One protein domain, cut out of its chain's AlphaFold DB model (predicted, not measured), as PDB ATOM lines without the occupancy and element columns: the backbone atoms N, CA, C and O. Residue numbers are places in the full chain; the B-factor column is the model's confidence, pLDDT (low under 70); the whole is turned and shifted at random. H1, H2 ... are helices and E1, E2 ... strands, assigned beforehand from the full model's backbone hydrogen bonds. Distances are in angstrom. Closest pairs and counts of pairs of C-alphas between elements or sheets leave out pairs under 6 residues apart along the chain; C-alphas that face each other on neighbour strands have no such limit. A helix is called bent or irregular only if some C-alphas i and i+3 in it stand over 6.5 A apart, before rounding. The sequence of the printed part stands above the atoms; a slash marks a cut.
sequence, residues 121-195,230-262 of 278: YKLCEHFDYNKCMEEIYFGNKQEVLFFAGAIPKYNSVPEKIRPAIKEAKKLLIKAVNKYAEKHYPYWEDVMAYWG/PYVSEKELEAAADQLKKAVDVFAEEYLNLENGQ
ATOM      1  N   TYR A 121     124.589   9.394  -2.951       91.94
ATOM      2  CA  TYR A 121     125.462  10.513  -3.254       91.94
ATOM      3  C   TYR A 121     124.812  11.352  -4.336       91.94
ATOM      4  O   TYR A 121     124.126  10.830  -5.210       91.94
ATOM      5  N   LYS A 122     125.021  12.657  -4.266       94.38
ATOM      6  CA  LYS A 122     124.538  13.600  -5.261       94.38
ATOM      7  C   LYS A 122     125.434  14.819  -5.309       94.38
ATOM      8  O   LYS A 122     126.240  15.059  -4.409       94.38
ATOM      9  N   LEU A 123     125.232  15.614  -6.348       95.88
ATOM     10  CA  LEU A 123     125.654  17.000  -6.340       95.88
ATOM     11  C   LEU A 123     124.906  17.749  -5.230       95.88
ATOM     12  O   LEU A 123     123.675  17.699  -5.132       95.88
ATOM     13  N   CYS A 124     125.667  18.442  -4.397       94.06
ATOM     14  CA  CYS A 124     125.174  19.252  -3.303       94.06
ATOM     15  C   CYS A 124     125.611  20.702  -3.498       94.06
ATOM     16  O   CYS A 124     126.779  20.985  -3.763       94.06
ATOM     17  N   GLU A 125     124.652  21.605  -3.310       94.12
ATOM     18  CA  GLU A 125     124.865  23.044  -3.203       94.12
ATOM     19  C   GLU A 125     124.502  23.435  -1.767       94.12
ATOM     20  O   GLU A 125     123.340  23.341  -1.359       94.12
ATOM     21  N   HIS A 126     125.502  23.784  -0.962       91.44
ATOM     22  CA  HIS A 126     125.312  24.143   0.440       91.44
ATOM     23  C   HIS A 126     125.655  25.610   0.662       91.44
ATOM     24  O   HIS A 126     126.736  26.056   0.303       91.44
ATOM     25  N   PHE A 127     124.749  26.369   1.274       89.62
ATOM     26  CA  PHE A 127     125.011  27.764   1.605       89.62
ATOM     27  C   PHE A 127     125.490  27.905   3.055       89.62
ATOM     28  O   PHE A 127     124.711  27.700   3.989       89.62
ATOM     29  N   ASP A 128     126.747  28.313   3.225       85.69
ATOM     30  CA  ASP A 128     127.319  28.722   4.506       85.69
ATOM     31  C   ASP A 128     126.905  30.174   4.793       85.69
ATOM     32  O   ASP A 128     127.446  31.137   4.236       85.69
ATOM     33  N   TYR A 129     125.919  30.333   5.681       82.19
ATOM     34  CA  TYR A 129     125.388  31.635   6.092       82.19
ATOM     35  C   TYR A 129     126.419  32.515   6.807       82.19
ATOM     36  O   TYR A 129     126.280  33.735   6.771       82.19
ATOM     37  N   ASN A 130     127.440  31.929   7.442       82.31
ATOM     38  CA  ASN A 130     128.462  32.699   8.150       82.31
ATOM     39  C   ASN A 130     129.465  33.309   7.172       82.31
ATOM     40  O   ASN A 130     129.927  34.429   7.380       82.31
ATOM     41  N   LYS A 131     129.794  32.578   6.102       80.75
ATOM     42  CA  LYS A 131     130.754  33.027   5.082       80.75
ATOM     43  C   LYS A 131     130.097  33.725   3.894       80.75
ATOM     44  O   LYS A 131     130.799  34.307   3.077       80.75
ATOM     45  N   CYS A 132     128.771  33.656   3.772       86.25
ATOM     46  CA  CYS A 132     128.041  34.067   2.571       86.25
ATOM     47  C   CYS A 132     128.530  33.355   1.294       86.25
ATOM     48  O   CYS A 132     128.465  33.917   0.195       86.25
ATOM     49  N   MET A 133     128.957  32.098   1.436       88.38
ATOM     50  CA  MET A 133     129.483  31.270   0.351       88.38
ATOM     51  C   MET A 133     128.557  30.090   0.068       88.38
ATOM     52  O   MET A 133     127.982  29.491   0.971       88.38
ATOM     53  N   GLU A 134     128.419  29.755  -1.203       92.44
ATOM     54  CA  GLU A 134     127.780  28.551  -1.708       92.44
ATOM     55  C   GLU A 134     128.866  27.533  -2.073       92.44
ATOM     56  O   GLU A 134     129.659  27.738  -2.992       92.44
ATOM     57  N   GLU A 135     128.920  26.453  -1.309       92.62
ATOM     58  CA  GLU A 135     129.812  25.313  -1.467       92.62
ATOM     59  C   GLU A 135     129.209  24.306  -2.448       92.62
ATOM     60  O   GLU A 135     128.040  23.931  -2.331       92.62
ATOM     61  N   ILE A 136     130.021  23.847  -3.403       92.94
ATOM     62  CA  ILE A 136     129.620  22.897  -4.442       92.94
ATOM     63  C   ILE A 136     130.475  21.642  -4.305       92.94
ATOM     64  O   ILE A 136     131.704  21.684  -4.421       92.94
ATOM     65  N   TYR A 137     129.823  20.511  -4.054       94.12
ATOM     66  CA  TYR A 137     130.501  19.242  -3.817       94.12
ATOM     67  C   TYR A 137     129.666  18.036  -4.253       94.12
ATOM     68  O   TYR A 137     128.466  18.135  -4.500       94.12
ATOM     69  N   PHE A 138     130.320  16.882  -4.336       94.56
ATOM     70  CA  PHE A 138     129.706  15.573  -4.497       94.56
ATOM     71  C   PHE A 138     129.735  14.816  -3.170       94.56
ATOM     72  O   PHE A 138     130.791  14.700  -2.540       94.56
ATOM     73  N   GLY A 139     128.593  14.282  -2.747       92.88
ATOM     74  CA  GLY A 139     128.492  13.503  -1.517       92.88
ATOM     75  C   GLY A 139     127.075  13.476  -0.960       92.88
ATOM     76  O   GLY A 139     126.094  13.495  -1.703       92.88
ATOM     77  N   ASN A 140     126.963  13.428   0.360       88.31
ATOM     78  CA  ASN A 140     125.708  13.560   1.092       88.31
ATOM     79  C   ASN A 140     125.896  14.464   2.320       88.31
ATOM     80  O   ASN A 140     126.897  15.164   2.438       88.31
ATOM     81  N   LYS A 141     124.905  14.505   3.217       79.19
ATOM     82  CA  LYS A 141     124.969  15.359   4.414       79.19
ATOM     83  C   LYS A 141     126.021  14.905   5.430       79.19
ATOM     84  O   LYS A 141     126.416  15.705   6.267       79.19
ATOM     85  N   GLN A 142     126.394  13.630   5.408       82.25
ATOM     86  CA  GLN A 142     127.305  13.009   6.364       82.25
ATOM     87  C   GLN A 142     128.734  12.900   5.817       82.25
ATOM     88  O   GLN A 142     129.676  12.818   6.597       82.25
ATOM     89  N   GLU A 143     128.896  12.894   4.495       87.38
ATOM     90  CA  GLU A 143     130.146  12.553   3.822       87.38
ATOM     91  C   GLU A 143     130.326  13.381   2.543       87.38
ATOM     92  O   GLU A 143     129.500  13.327   1.628       87.38
ATOM     93  N   VAL A 144     131.434  14.125   2.466       91.88
ATOM     94  CA  VAL A 144     131.864  14.848   1.261       91.88
ATOM     95  C   VAL A 144     132.940  14.025   0.563       91.88
ATOM     96  O   VAL A 144     134.029  13.845   1.100       91.88
ATOM     97  N   LEU A 145     132.644  13.542  -0.643       90.00
ATOM     98  CA  LEU A 145     133.555  12.704  -1.430       90.00
ATOM     99  C   LEU A 145     134.459  13.529  -2.350       90.00
ATOM    100  O   LEU A 145     135.606  13.165  -2.603       90.00
ATOM    101  N   PHE A 146     133.934  14.642  -2.866       90.06
ATOM    102  CA  PHE A 146     134.676  15.552  -3.730       90.06
ATOM    103  C   PHE A 146     134.171  16.980  -3.564       90.06
ATOM    104  O   PHE A 146     133.018  17.270  -3.866       90.06
ATOM    105  N   PHE A 147     135.036  17.882  -3.109       90.56
ATOM    106  CA  PHE A 147     134.740  19.308  -3.004       90.56
ATOM    107  C   PHE A 147     135.280  20.031  -4.237       90.56
ATOM    108  O   PHE A 147     136.491  20.057  -4.453       90.56
ATOM    109  N   ALA A 148     134.391  20.607  -5.048       85.88
ATOM    110  CA  ALA A 148     134.803  21.321  -6.252       85.88
ATOM    111  C   ALA A 148     135.257  22.749  -5.937       85.88
ATOM    112  O   ALA A 148     136.171  23.259  -6.577       85.88
ATOM    113  N   GLY A 149     134.616  23.398  -4.963       87.56
ATOM    114  CA  GLY A 149     134.931  24.767  -4.577       87.56
ATOM    115  C   GLY A 149     133.761  25.469  -3.900       87.56
ATOM    116  O   GLY A 149     132.699  24.886  -3.678       87.56
ATOM    117  N   ALA A 150     133.959  26.750  -3.602       90.38
ATOM    118  CA  ALA A 150     132.927  27.627  -3.071       90.38
ATOM    119  C   ALA A 150     132.902  28.952  -3.839       90.38
ATOM    120  O   ALA A 150     133.944  29.450  -4.267       90.38
ATOM    121  N   ILE A 151     131.716  29.532  -3.989       89.06
ATOM    122  CA  ILE A 151     131.486  30.817  -4.662       89.06
ATOM    123  C   ILE A 151     130.639  31.732  -3.775       89.06
ATOM    124  O   ILE A 151     129.818  31.231  -3.013       89.06
ATOM    125  N   PRO A 152     130.772  33.063  -3.859       86.19
ATOM    126  CA  PRO A 152     129.835  33.965  -3.199       86.19
ATOM    127  C   PRO A 152     128.394  33.690  -3.641       86.19
ATOM    128  O   PRO A 152     128.142  33.407  -4.816       86.19
ATOM    129  N   LYS A 153     127.426  33.825  -2.729       86.38
ATOM    130  CA  LYS A 153     126.011  33.680  -3.096       86.38
ATOM    131  C   LYS A 153     125.639  34.691  -4.179       86.38
ATOM    132  O   LYS A 153     125.880  35.888  -4.055       86.38
ATOM    133  N   TYR A 154     124.966  34.221  -5.225       78.31
ATOM    134  CA  TYR A 154     124.612  35.031  -6.398       78.31
ATOM    135  C   TYR A 154     123.925  36.371  -6.053       78.31
ATOM    136  O   TYR A 154     124.187  37.400  -6.671       78.31
ATOM    137  N   ASN A 155     123.070  36.381  -5.027       81.12
ATOM    138  CA  ASN A 155     122.354  37.583  -4.590       81.12
ATOM    139  C   ASN A 155     123.114  38.437  -3.561       81.12
ATOM    140  O   ASN A 155     122.636  39.519  -3.235       81.12
ATOM    141  N   SER A 156     124.256  37.977  -3.043       83.12
ATOM    142  CA  SER A 156     125.099  38.749  -2.117       83.12
ATOM    143  C   SER A 156     126.223  39.514  -2.817       83.12
ATOM    144  O   SER A 156     126.966  40.223  -2.147       83.12
ATOM    145  N   VAL A 157     126.359  39.383  -4.140       78.88
ATOM    146  CA  VAL A 157     127.348  40.122  -4.937       78.88
ATOM    147  C   VAL A 157     126.703  41.248  -5.756       78.88
ATOM    148  O   VAL A 157     125.520  41.147  -6.116       78.88
ATOM    149  N   PRO A 158     127.468  42.306  -6.098       83.75
ATOM    150  CA  PRO A 158     127.034  43.340  -7.034       83.75
ATOM    151  C   PRO A 158     126.545  42.758  -8.364       83.75
ATOM    152  O   PRO A 158     127.101  41.784  -8.875       83.75
ATOM    153  N   GLU A 159     125.530  43.386  -8.962       87.56
ATOM    154  CA  GLU A 159     124.880  42.887 -10.182       87.56
ATOM    155  C   GLU A 159     125.855  42.667 -11.346       87.56
ATOM    156  O   GLU A 159     125.763  41.658 -12.041       87.56
ATOM    157  N   LYS A 160     126.855  43.541 -11.484       83.62
ATOM    158  CA  LYS A 160     127.909  43.442 -12.504       83.62
ATOM    159  C   LYS A 160     128.757  42.159 -12.426       83.62
ATOM    160  O   LYS A 160     129.290  41.730 -13.441       83.62
ATOM    161  N   ILE A 161     128.842  41.512 -11.259       79.62
ATOM    162  CA  ILE A 161     129.683  40.319 -11.017       79.62
ATOM    163  C   ILE A 161     128.858  39.028 -11.115       79.62
ATOM    164  O   ILE A 161     129.394  37.940 -11.328       79.62
ATOM    165  N   ARG A 162     127.526  39.131 -11.043       85.69
ATOM    166  CA  ARG A 162     126.603  37.990 -11.134       85.69
ATOM    167  C   ARG A 162     126.840  37.086 -12.354       85.69
ATOM    168  O   ARG A 162     126.822  35.867 -12.164       85.69
ATOM    169  N   PRO A 163     127.098  37.601 -13.577       86.75
ATOM    170  CA  PRO A 163     127.410  36.743 -14.719       86.75
ATOM    171  C   PRO A 163     128.661  35.884 -14.494       86.75
ATOM    172  O   PRO A 163     128.632  34.691 -14.785       86.75
ATOM    173  N   ALA A 164     129.720  36.449 -13.908       81.62
ATOM    174  CA  ALA A 164     130.951  35.719 -13.608       81.62
ATOM    175  C   ALA A 164     130.721  34.624 -12.554       81.62
ATOM    176  O   ALA A 164     131.147  33.488 -12.751       81.62
ATOM    177  N   ILE A 165     129.968  34.920 -11.485       84.38
ATOM    178  CA  ILE A 165     129.587  33.915 -10.475       84.38
ATOM    179  C   ILE A 165     128.775  32.776 -11.102       84.38
ATOM    180  O   ILE A 165     129.002  31.607 -10.794       84.38
ATOM    181  N   LYS A 166     127.851  33.096 -12.015       90.06
ATOM    182  CA  LYS A 166     127.051  32.092 -12.727       90.06
ATOM    183  C   LYS A 166     127.916  31.174 -13.594       90.06
ATOM    184  O   LYS A 166     127.678  29.967 -13.601       90.06
ATOM    185  N   GLU A 167     128.900  31.712 -14.312       86.69
ATOM    186  CA  GLU A 167     129.824  30.899 -15.116       86.69
ATOM    187  C   GLU A 167     130.760  30.054 -14.239       86.69
ATOM    188  O   GLU A 167     130.899  28.854 -14.482       86.69
ATOM    189  N   ALA A 168     131.304  30.618 -13.156       82.69
ATOM    190  CA  ALA A 168     132.096  29.862 -12.185       82.69
ATOM    191  C   ALA A 168     131.291  28.692 -11.590       82.69
ATOM    192  O   ALA A 168     131.767  27.555 -11.575       82.69
ATOM    193  N   LYS A 169     130.029  28.929 -11.197       91.50
ATOM    194  CA  LYS A 169     129.112  27.882 -10.712       91.50
ATOM    195  C   LYS A 169     128.968  26.737 -11.715       91.50
ATOM    196  O   LYS A 169     129.078  25.573 -11.335       91.50
ATOM    197  N   LYS A 170     128.755  27.049 -12.998       92.06
ATOM    198  CA  LYS A 170     128.633  26.030 -14.056       92.06
ATOM    199  C   LYS A 170     129.888  25.166 -14.173       92.06
ATOM    200  O   LYS A 170     129.765  23.958 -14.366       92.06
ATOM    201  N   LEU A 171     131.080  25.756 -14.062       86.44
ATOM    202  CA  LEU A 171     132.336  25.004 -14.116       86.44
ATOM    203  C   LEU A 171     132.508  24.070 -12.917       86.44
ATOM    204  O   LEU A 171     132.888  22.915 -13.105       86.44
ATOM    205  N   LEU A 172     132.169  24.532 -11.713       87.06
ATOM    206  CA  LEU A 172     132.217  23.706 -10.504       87.06
ATOM    207  C   LEU A 172     131.230  22.533 -10.582       87.06
ATOM    208  O   LEU A 172     131.610  21.394 -10.320       87.06
ATOM    209  N   ILE A 173     129.997  22.781 -11.039       94.50
ATOM    210  CA  ILE A 173     128.998  21.731 -11.298       94.50
ATOM    211  C   ILE A 173     129.524  20.720 -12.326       94.50
ATOM    212  O   ILE A 173     129.423  19.511 -12.121       94.50
ATOM    213  N   LYS A 174     130.140  21.194 -13.417       91.56
ATOM    214  CA  LYS A 174     130.733  20.320 -14.438       91.56
ATOM    215  C   LYS A 174     131.848  19.441 -13.863       91.56
ATOM    216  O   LYS A 174     131.926  18.266 -14.212       91.56
ATOM    217  N   ALA A 175     132.693  19.988 -12.987       87.06
ATOM    218  CA  ALA A 175     133.748  19.228 -12.321       87.06
ATOM    219  C   ALA A 175     133.171  18.144 -11.394       87.06
ATOM    220  O   ALA A 175     133.625  17.000 -11.449       87.06
ATOM    221  N   VAL A 176     132.134  18.473 -10.612       92.00
ATOM    222  CA  VAL A 176     131.401  17.500  -9.785       92.00
ATOM    223  C   VAL A 176     130.820  16.376 -10.638       92.00
ATOM    224  O   VAL A 176     131.055  15.210 -10.332       92.00
ATOM    225  N   ASN A 177     130.118  16.702 -11.725       92.12
ATOM    226  CA  ASN A 177     129.508  15.689 -12.590       92.12
ATOM    227  C   ASN A 177     130.560  14.774 -13.222       92.12
ATOM    228  O   ASN A 177     130.411  13.558 -13.177       92.12
ATOM    229  N   LYS A 178     131.674  15.328 -13.718       91.00
ATOM    230  CA  LYS A 178     132.778  14.531 -14.278       91.00
ATOM    231  C   LYS A 178     133.385  13.580 -13.240       91.00
ATOM    232  O   LYS A 178     133.719  12.441 -13.565       91.00
ATOM    233  N   TYR A 179     133.541  14.037 -11.996       89.94
ATOM    234  CA  TYR A 179     133.983  13.182 -10.894       89.94
ATOM    235  C   TYR A 179     132.965  12.064 -10.620       89.94
ATOM    236  O   TYR A 179     133.342  10.894 -10.531       89.94
ATOM    237  N   ALA A 180     131.680  12.413 -10.537       92.56
ATOM    238  CA  ALA A 180     130.594  11.481 -10.265       92.56
ATOM    239  C   ALA A 180     130.461  10.407 -11.357       92.56
ATOM    240  O   ALA A 180     130.444   9.225 -11.041       92.56
ATOM    241  N   GLU A 181     130.471  10.784 -12.636       91.69
ATOM    242  CA  GLU A 181     130.427   9.858 -13.778       91.69
ATOM    243  C   GLU A 181     131.594   8.861 -13.764       91.69
ATOM    244  O   GLU A 181     131.416   7.677 -14.047       91.69
ATOM    245  N   LYS A 182     132.796   9.329 -13.407       91.44
ATOM    246  CA  LYS A 182     134.010   8.507 -13.394       91.44
ATOM    247  C   LYS A 182     134.055   7.528 -12.220       91.44
ATOM    248  O   LYS A 182     134.517   6.403 -12.391       91.44
ATOM    249  N   HIS A 183     133.652   7.967 -11.029       90.06
ATOM    250  CA  HIS A 183     133.840   7.202  -9.788       90.06
ATOM    251  C   HIS A 183     132.565   6.518  -9.285       90.06
ATOM    252  O   HIS A 183     132.644   5.519  -8.575       90.06
ATOM    253  N   TYR A 184     131.400   7.027  -9.675       92.31
ATOM    254  CA  TYR A 184     130.086   6.579  -9.226       92.31
ATOM    255  C   TYR A 184     129.090   6.592 -10.397       92.31
ATOM    256  O   TYR A 184     128.100   7.307 -10.328       92.31
ATOM    257  N   PRO A 185     129.300   5.819 -11.478       92.50
ATOM    258  CA  PRO A 185     128.516   5.921 -12.719       92.50
ATOM    259  C   PRO A 185     126.995   5.751 -12.553       92.50
ATOM    260  O   PRO A 185     126.240   6.174 -13.421       92.50
ATOM    261  N   TYR A 186     126.538   5.166 -11.444       92.19
ATOM    262  CA  TYR A 186     125.122   4.987 -11.121       92.19
ATOM    263  C   TYR A 186     124.641   5.944 -10.020       92.19
ATOM    264  O   TYR A 186     123.695   5.635  -9.312       92.19
ATOM    265  N   TRP A 187     125.305   7.085  -9.800       91.69
ATOM    266  CA  TRP A 187     124.999   7.972  -8.670       91.69
ATOM    267  C   TRP A 187     123.593   8.581  -8.713       91.69
ATOM    268  O   TRP A 187     123.056   8.937  -7.670       91.69
ATOM    269  N   GLU A 188     122.989   8.680  -9.896       90.00
ATOM    270  CA  GLU A 188     121.598   9.117 -10.061       90.00
ATOM    271  C   GLU A 188     120.585   8.004  -9.754       90.00
ATOM    272  O   GLU A 188     119.418   8.290  -9.481       90.00
ATOM    273  N   ASP A 189     121.016   6.738  -9.771       89.81
ATOM    274  CA  ASP A 189     120.165   5.615  -9.403       89.81
ATOM    275  C   ASP A 189     119.976   5.605  -7.884       89.81
ATOM    276  O   ASP A 189     120.904   5.395  -7.098       89.81
ATOM    277  N   VAL A 190     118.728   5.809  -7.465       88.38
ATOM    278  CA  VAL A 190     118.351   5.773  -6.054       88.38
ATOM    279  C   VAL A 190     118.624   4.413  -5.422       88.38
ATOM    280  O   VAL A 190     118.747   4.351  -4.218       88.38
ATOM    281  N   MET A 191     118.770   3.332  -6.181       85.06
ATOM    282  CA  MET A 191     119.082   2.009  -5.636       85.06
ATOM    283  C   MET A 191     120.591   1.777  -5.467       85.06
ATOM    284  O   MET A 191     121.013   0.849  -4.771       85.06
ATOM    285  N   ALA A 192     121.432   2.600  -6.097       86.12
ATOM    286  CA  ALA A 192     122.861   2.351  -6.178       86.12
ATOM    287  C   ALA A 192     123.610   2.768  -4.912       86.12
ATOM    288  O   ALA A 192     123.330   3.780  -4.270       86.12
ATOM    289  N   TYR A 193     124.648   1.995  -4.586       81.88
ATOM    290  CA  TYR A 193     125.590   2.260  -3.496       81.88
ATOM    291  C   TYR A 193     124.985   2.212  -2.088       81.88
ATOM    292  O   TYR A 193     125.661   2.576  -1.134       81.88
ATOM    293  N   TRP A 194     123.753   1.743  -1.881       73.31
ATOM    294  CA  TRP A 194     123.111   1.789  -0.556       73.31
ATOM    295  C   TRP A 194     123.666   0.785   0.466       73.31
ATOM    296  O   TRP A 194     123.514   1.011   1.671       73.31
ATOM    297  N   GLY A 195     124.427  -0.213   0.011       63.88
ATOM    298  CA  GLY A 195     125.121  -1.169   0.876       63.88
ATOM    299  C   GLY A 195     124.227  -2.284   1.425       63.88
ATOM    300  O   GLY A 195     124.515  -2.795   2.501       63.88
ATOM    301  N   PRO A 230     140.783  11.712  -5.808       36.53
ATOM    302  CA  PRO A 230     141.481  11.531  -7.076       36.53
ATOM    303  C   PRO A 230     141.174  12.651  -8.082       36.53
ATOM    304  O   PRO A 230     140.044  13.114  -8.229       36.53
ATOM    305  N   TYR A 231     142.238  13.050  -8.779       39.41
ATOM    306  CA  TYR A 231     142.396  14.234  -9.618       39.41
ATOM    307  C   TYR A 231     141.348  14.388 -10.740       39.41
ATOM    308  O   TYR A 231     141.284  13.594 -11.686       39.41
ATOM    309  N   VAL A 232     140.615  15.506 -10.691       45.56
ATOM    310  CA  VAL A 232     140.324  16.317 -11.886       45.56
ATOM    311  C   VAL A 232     141.674  16.777 -12.446       45.56
ATOM    312  O   VAL A 232     142.594  17.022 -11.665       45.56
ATOM    313  N   SER A 233     141.849  16.819 -13.773       53.72
ATOM    314  CA  SER A 233     143.170  17.148 -14.330       53.72
ATOM    315  C   SER A 233     143.640  18.510 -13.812       53.72
ATOM    316  O   SER A 233     142.842  19.442 -13.729       53.72
ATOM    317  N   GLU A 234     144.920  18.612 -13.454       47.19
ATOM    318  CA  GLU A 234     145.537  19.832 -12.913       47.19
ATOM    319  C   GLU A 234     145.193  21.051 -13.779       47.19
ATOM    320  O   GLU A 234     144.719  22.058 -13.275       47.19
ATOM    321  N   LYS A 235     145.215  20.871 -15.104       56.06
ATOM    322  CA  LYS A 235     144.822  21.871 -16.102       56.06
ATOM    323  C   LYS A 235     143.368  22.364 -15.998       56.06
ATOM    324  O   LYS A 235     143.084  23.520 -16.295       56.06
ATOM    325  N   GLU A 236     142.419  21.501 -15.638       50.59
ATOM    326  CA  GLU A 236     141.006  21.883 -15.473       50.59
ATOM    327  C   GLU A 236     140.777  22.631 -14.155       50.59
ATOM    328  O   GLU A 236     139.977  23.567 -14.116       50.59
ATOM    329  N   LEU A 237     141.503  22.246 -13.102       49.22
ATOM    330  CA  LEU A 237     141.507  22.957 -11.824       49.22
ATOM    331  C   LEU A 237     142.195  24.319 -11.946       49.22
ATOM    332  O   LEU A 237     141.649  25.302 -11.460       49.22
ATOM    333  N   GLU A 238     143.320  24.400 -12.656       56.03
ATOM    334  CA  GLU A 238     144.015  25.650 -12.983       56.03
ATOM    335  C   GLU A 238     143.121  26.590 -13.793       56.03
ATOM    336  O   GLU A 238     143.000  27.758 -13.449       56.03
ATOM    337  N   ALA A 239     142.415  26.092 -14.813       58.84
ATOM    338  CA  ALA A 239     141.516  26.925 -15.610       58.84
ATOM    339  C   ALA A 239     140.327  27.466 -14.794       58.84
ATOM    340  O   ALA A 239     139.927  28.619 -14.972       58.84
ATOM    341  N   ALA A 240     139.755  26.652 -13.901       52.78
ATOM    342  CA  ALA A 240     138.697  27.096 -12.997       52.78
ATOM    343  C   ALA A 240     139.232  28.089 -11.954       52.78
ATOM    344  O   ALA A 240     138.598  29.115 -11.717       52.78
ATOM    345  N   ALA A 241     140.413  27.820 -11.388       56.03
ATOM    346  CA  ALA A 241     141.103  28.697 -10.451       56.03
ATOM    347  C   ALA A 241     141.481  30.032 -11.097       56.03
ATOM    348  O   ALA A 241     141.285  31.058 -10.467       56.03
ATOM    349  N   ASP A 242     141.925  30.054 -12.354       64.75
ATOM    350  CA  ASP A 242     142.232  31.277 -13.101       64.75
ATOM    351  C   ASP A 242     140.980  32.111 -13.374       64.75
ATOM    352  O   ASP A 242     141.026  33.338 -13.309       64.75
ATOM    353  N   GLN A 243     139.843  31.480 -13.676       58.56
ATOM    354  CA  GLN A 243     138.582  32.202 -13.860       58.56
ATOM    355  C   GLN A 243     138.025  32.735 -12.540       58.56
ATOM    356  O   GLN A 243     137.561  33.873 -12.491       58.56
ATOM    357  N   LEU A 244     138.114  31.946 -11.467       58.03
ATOM    358  CA  LEU A 244     137.767  32.377 -10.114       58.03
ATOM    359  C   LEU A 244     138.684  33.499  -9.643       58.03
ATOM    360  O   LEU A 244     138.196  34.502  -9.147       58.03
ATOM    361  N   LYS A 245     139.992  33.368  -9.858       65.44
ATOM    362  CA  LYS A 245     140.992  34.377  -9.529       65.44
ATOM    363  C   LYS A 245     140.745  35.657 -10.314       65.44
ATOM    364  O   LYS A 245     140.651  36.699  -9.696       65.44
ATOM    365  N   LYS A 246     140.486  35.593 -11.624       64.12
ATOM    366  CA  LYS A 246     140.072  36.773 -12.407       64.12
ATOM    367  C   LYS A 246     138.794  37.412 -11.864       64.12
ATOM    368  O   LYS A 246     138.713  38.631 -11.796       64.12
ATOM    369  N   ALA A 247     137.801  36.618 -11.463       53.44
ATOM    370  CA  ALA A 247     136.571  37.144 -10.873       53.44
ATOM    371  C   ALA A 247     136.801  37.769  -9.481       53.44
ATOM    372  O   ALA A 247     136.179  38.779  -9.157       53.44
ATOM    373  N   VAL A 248     137.695  37.188  -8.678       54.78
ATOM    374  CA  VAL A 248     138.083  37.671  -7.344       54.78
ATOM    375  C   VAL A 248     138.972  38.908  -7.433       54.78
ATOM    376  O   VAL A 248     138.758  39.830  -6.662       54.78
ATOM    377  N   ASP A 249     139.907  38.968  -8.377       59.72
ATOM    378  CA  ASP A 249     140.788  40.116  -8.605       59.72
ATOM    379  C   ASP A 249     139.963  41.321  -9.082       59.72
ATOM    380  O   ASP A 249     140.090  42.407  -8.523       59.72
ATOM    381  N   VAL A 250     139.012  41.116 -10.006       55.41
ATOM    382  CA  VAL A 250     138.029  42.149 -10.391       55.41
ATOM    383  C   VAL A 250     137.189  42.588  -9.186       55.41
ATOM    384  O   VAL A 250     136.970  43.780  -8.991       55.41
ATOM    385  N   PHE A 251     136.738  41.649  -8.346       47.41
ATOM    386  CA  PHE A 251     135.999  41.982  -7.127       47.41
ATOM    387  C   PHE A 251     136.851  42.788  -6.138       47.41
ATOM    388  O   PHE A 251     136.377  43.792  -5.619       47.41
ATOM    389  N   ALA A 252     138.095  42.383  -5.886       49.34
ATOM    390  CA  ALA A 252     139.000  43.020  -4.938       49.34
ATOM    391  C   ALA A 252     139.406  44.425  -5.396       49.34
ATOM    392  O   ALA A 252     139.351  45.354  -4.594       49.34
ATOM    393  N   GLU A 253     139.737  44.611  -6.676       53.50
ATOM    394  CA  GLU A 253     140.036  45.931  -7.238       53.50
ATOM    395  C   GLU A 253     138.830  46.871  -7.137       53.50
ATOM    396  O   GLU A 253     138.964  48.025  -6.734       53.50
ATOM    397  N   GLU A 254     137.623  46.394  -7.439       52.16
ATOM    398  CA  GLU A 254     136.418  47.222  -7.348       52.16
ATOM    399  C   GLU A 254     135.973  47.489  -5.902       52.16
ATOM    400  O   GLU A 254     135.445  48.564  -5.619       52.16
ATOM    401  N   TYR A 255     136.198  46.547  -4.983       42.47
ATOM    402  CA  TYR A 255     135.875  46.686  -3.561       42.47
ATOM    403  C   TYR A 255     136.849  47.641  -2.854       42.47
ATOM    404  O   TYR A 255     136.415  48.534  -2.129       42.47
ATOM    405  N   LEU A 256     138.149  47.540  -3.149       43.12
ATOM    406  CA  LEU A 256     139.173  48.474  -2.665       43.12
ATOM    407  C   LEU A 256     138.984  49.889  -3.239       43.12
ATOM    408  O   LEU A 256     139.274  50.879  -2.570       43.12
ATOM    409  N   ASN A 257     138.434  50.012  -4.451       47.91
ATOM    410  CA  ASN A 257     138.073  51.309  -5.028       47.91
ATOM    411  C   ASN A 257     136.812  51.933  -4.399       47.91
ATOM    412  O   ASN A 257     136.668  53.154  -4.424       47.91
ATOM    413  N   LEU A 258     135.915  51.137  -3.803       42.66
ATOM    414  CA  LEU A 258     134.749  51.637  -3.062       42.66
ATOM    415  C   LEU A 258     135.118  52.117  -1.645       42.66
ATOM    416  O   LEU A 258     134.546  53.104  -1.174       42.66
ATOM    417  N   GLU A 259     136.105  51.495  -0.989       41.66
ATOM    418  CA  GLU A 259     136.594  51.921   0.338       41.66
ATOM    419  C   GLU A 259     137.333  53.270   0.318       41.66
ATOM    420  O   GLU A 259     137.325  53.992   1.313       41.66
ATOM    421  N   ASN A 260     137.887  53.676  -0.827       46.03
ATOM    422  CA  ASN A 260     138.582  54.960  -0.970       46.03
ATOM    423  C   ASN A 260     137.655  56.164  -1.239       46.03
ATOM    424  O   ASN A 260     138.152  57.269  -1.459       46.03
ATOM    425  N   GLY A 261     136.323  55.989  -1.229       48.41
ATOM    426  CA  GLY A 261     135.396  57.044  -1.660       48.41
ATOM    427  C   GLY A 261     134.117  57.261  -0.851       48.41
ATOM    428  O   GLY A 261     133.538  58.340  -0.969       48.41
ATOM    429  N   GLN A 262     133.635  56.311  -0.042       39.97
ATOM    430  CA  GLN A 262     132.367  56.495   0.682       39.97
ATOM    431  C   GLN A 262     132.376  55.846   2.067       39.97
ATOM    432  O   GLN A 262     132.547  54.640   2.215       39.97
TER     433      GLN A 262
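Overview. This is residues 121 to 195 and 230 to 262 of the 278 residues of an uncharacterized protein of Mollicutes bacterium (UniProt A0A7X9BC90). A strongly twisted wall of three strands, E1 E2 E3, has long helix H1 along one face, two layers; long helix H2 packs beside H1, and residues 252 to 262, of which 252 to 259 belong to H2, stick out. The printed part has 108 residues, with three named strands, then two named helices: mixed class, loose, radius of gyration of the C-alphas 16.2 A, spans 59 by 30 by 19 A.

Along the chain. Find C-alpha 122 at (124.538, 13.600, -5.261), where E1, residues 122 to 128, begins. E2 is 133 to 139; E3, 144 to 152, bends by 60 degrees at 148. H1, 159 to 183, spans 36.8 A and is irregular: C-alphas 160 and 163 are 7.1 A apart. H2, 234 to 259, spans 35.9 A, ending at (136.594, 51.921, 0.338).

Arrangement. Look at the meander E1 E2 E3, each strand the antiparallel neighbour of the one before, in two hairpins: N 124 and O 137 are 2.8 A apart, N 134 and O 151 2.7 A, within hydrogen-bond range. H1 is on the sheet, height 8.7 A, over E2 and E3; its closest C-alphas to E3 are Leu 172 and Ala 148, 5.5 A. H1, with residues 161 to 172 alone, touches H2's residues 240 to 251, closest C-alphas Ala 164 and Ala 247, 6.4 A, a shallow tilt of 22 degrees, opposite ways. H2 only grazes the sheet with residues 237 to 248. Every O i to N i+4 pair is within hydrogen-bond range in H2, 19 of 21 in H1.

Size, cuts and confidence. The C-alphas farthest apart, Gly 195 and Gly 261, are 59.2 A apart. Residues 196 to 229 are not printed; C-alphas 195 and 230 are 22.2 A apart across the cut. Of the links printed whole, none is long. Find pLDDT under 70 at residue 195 and residues 230 to 262.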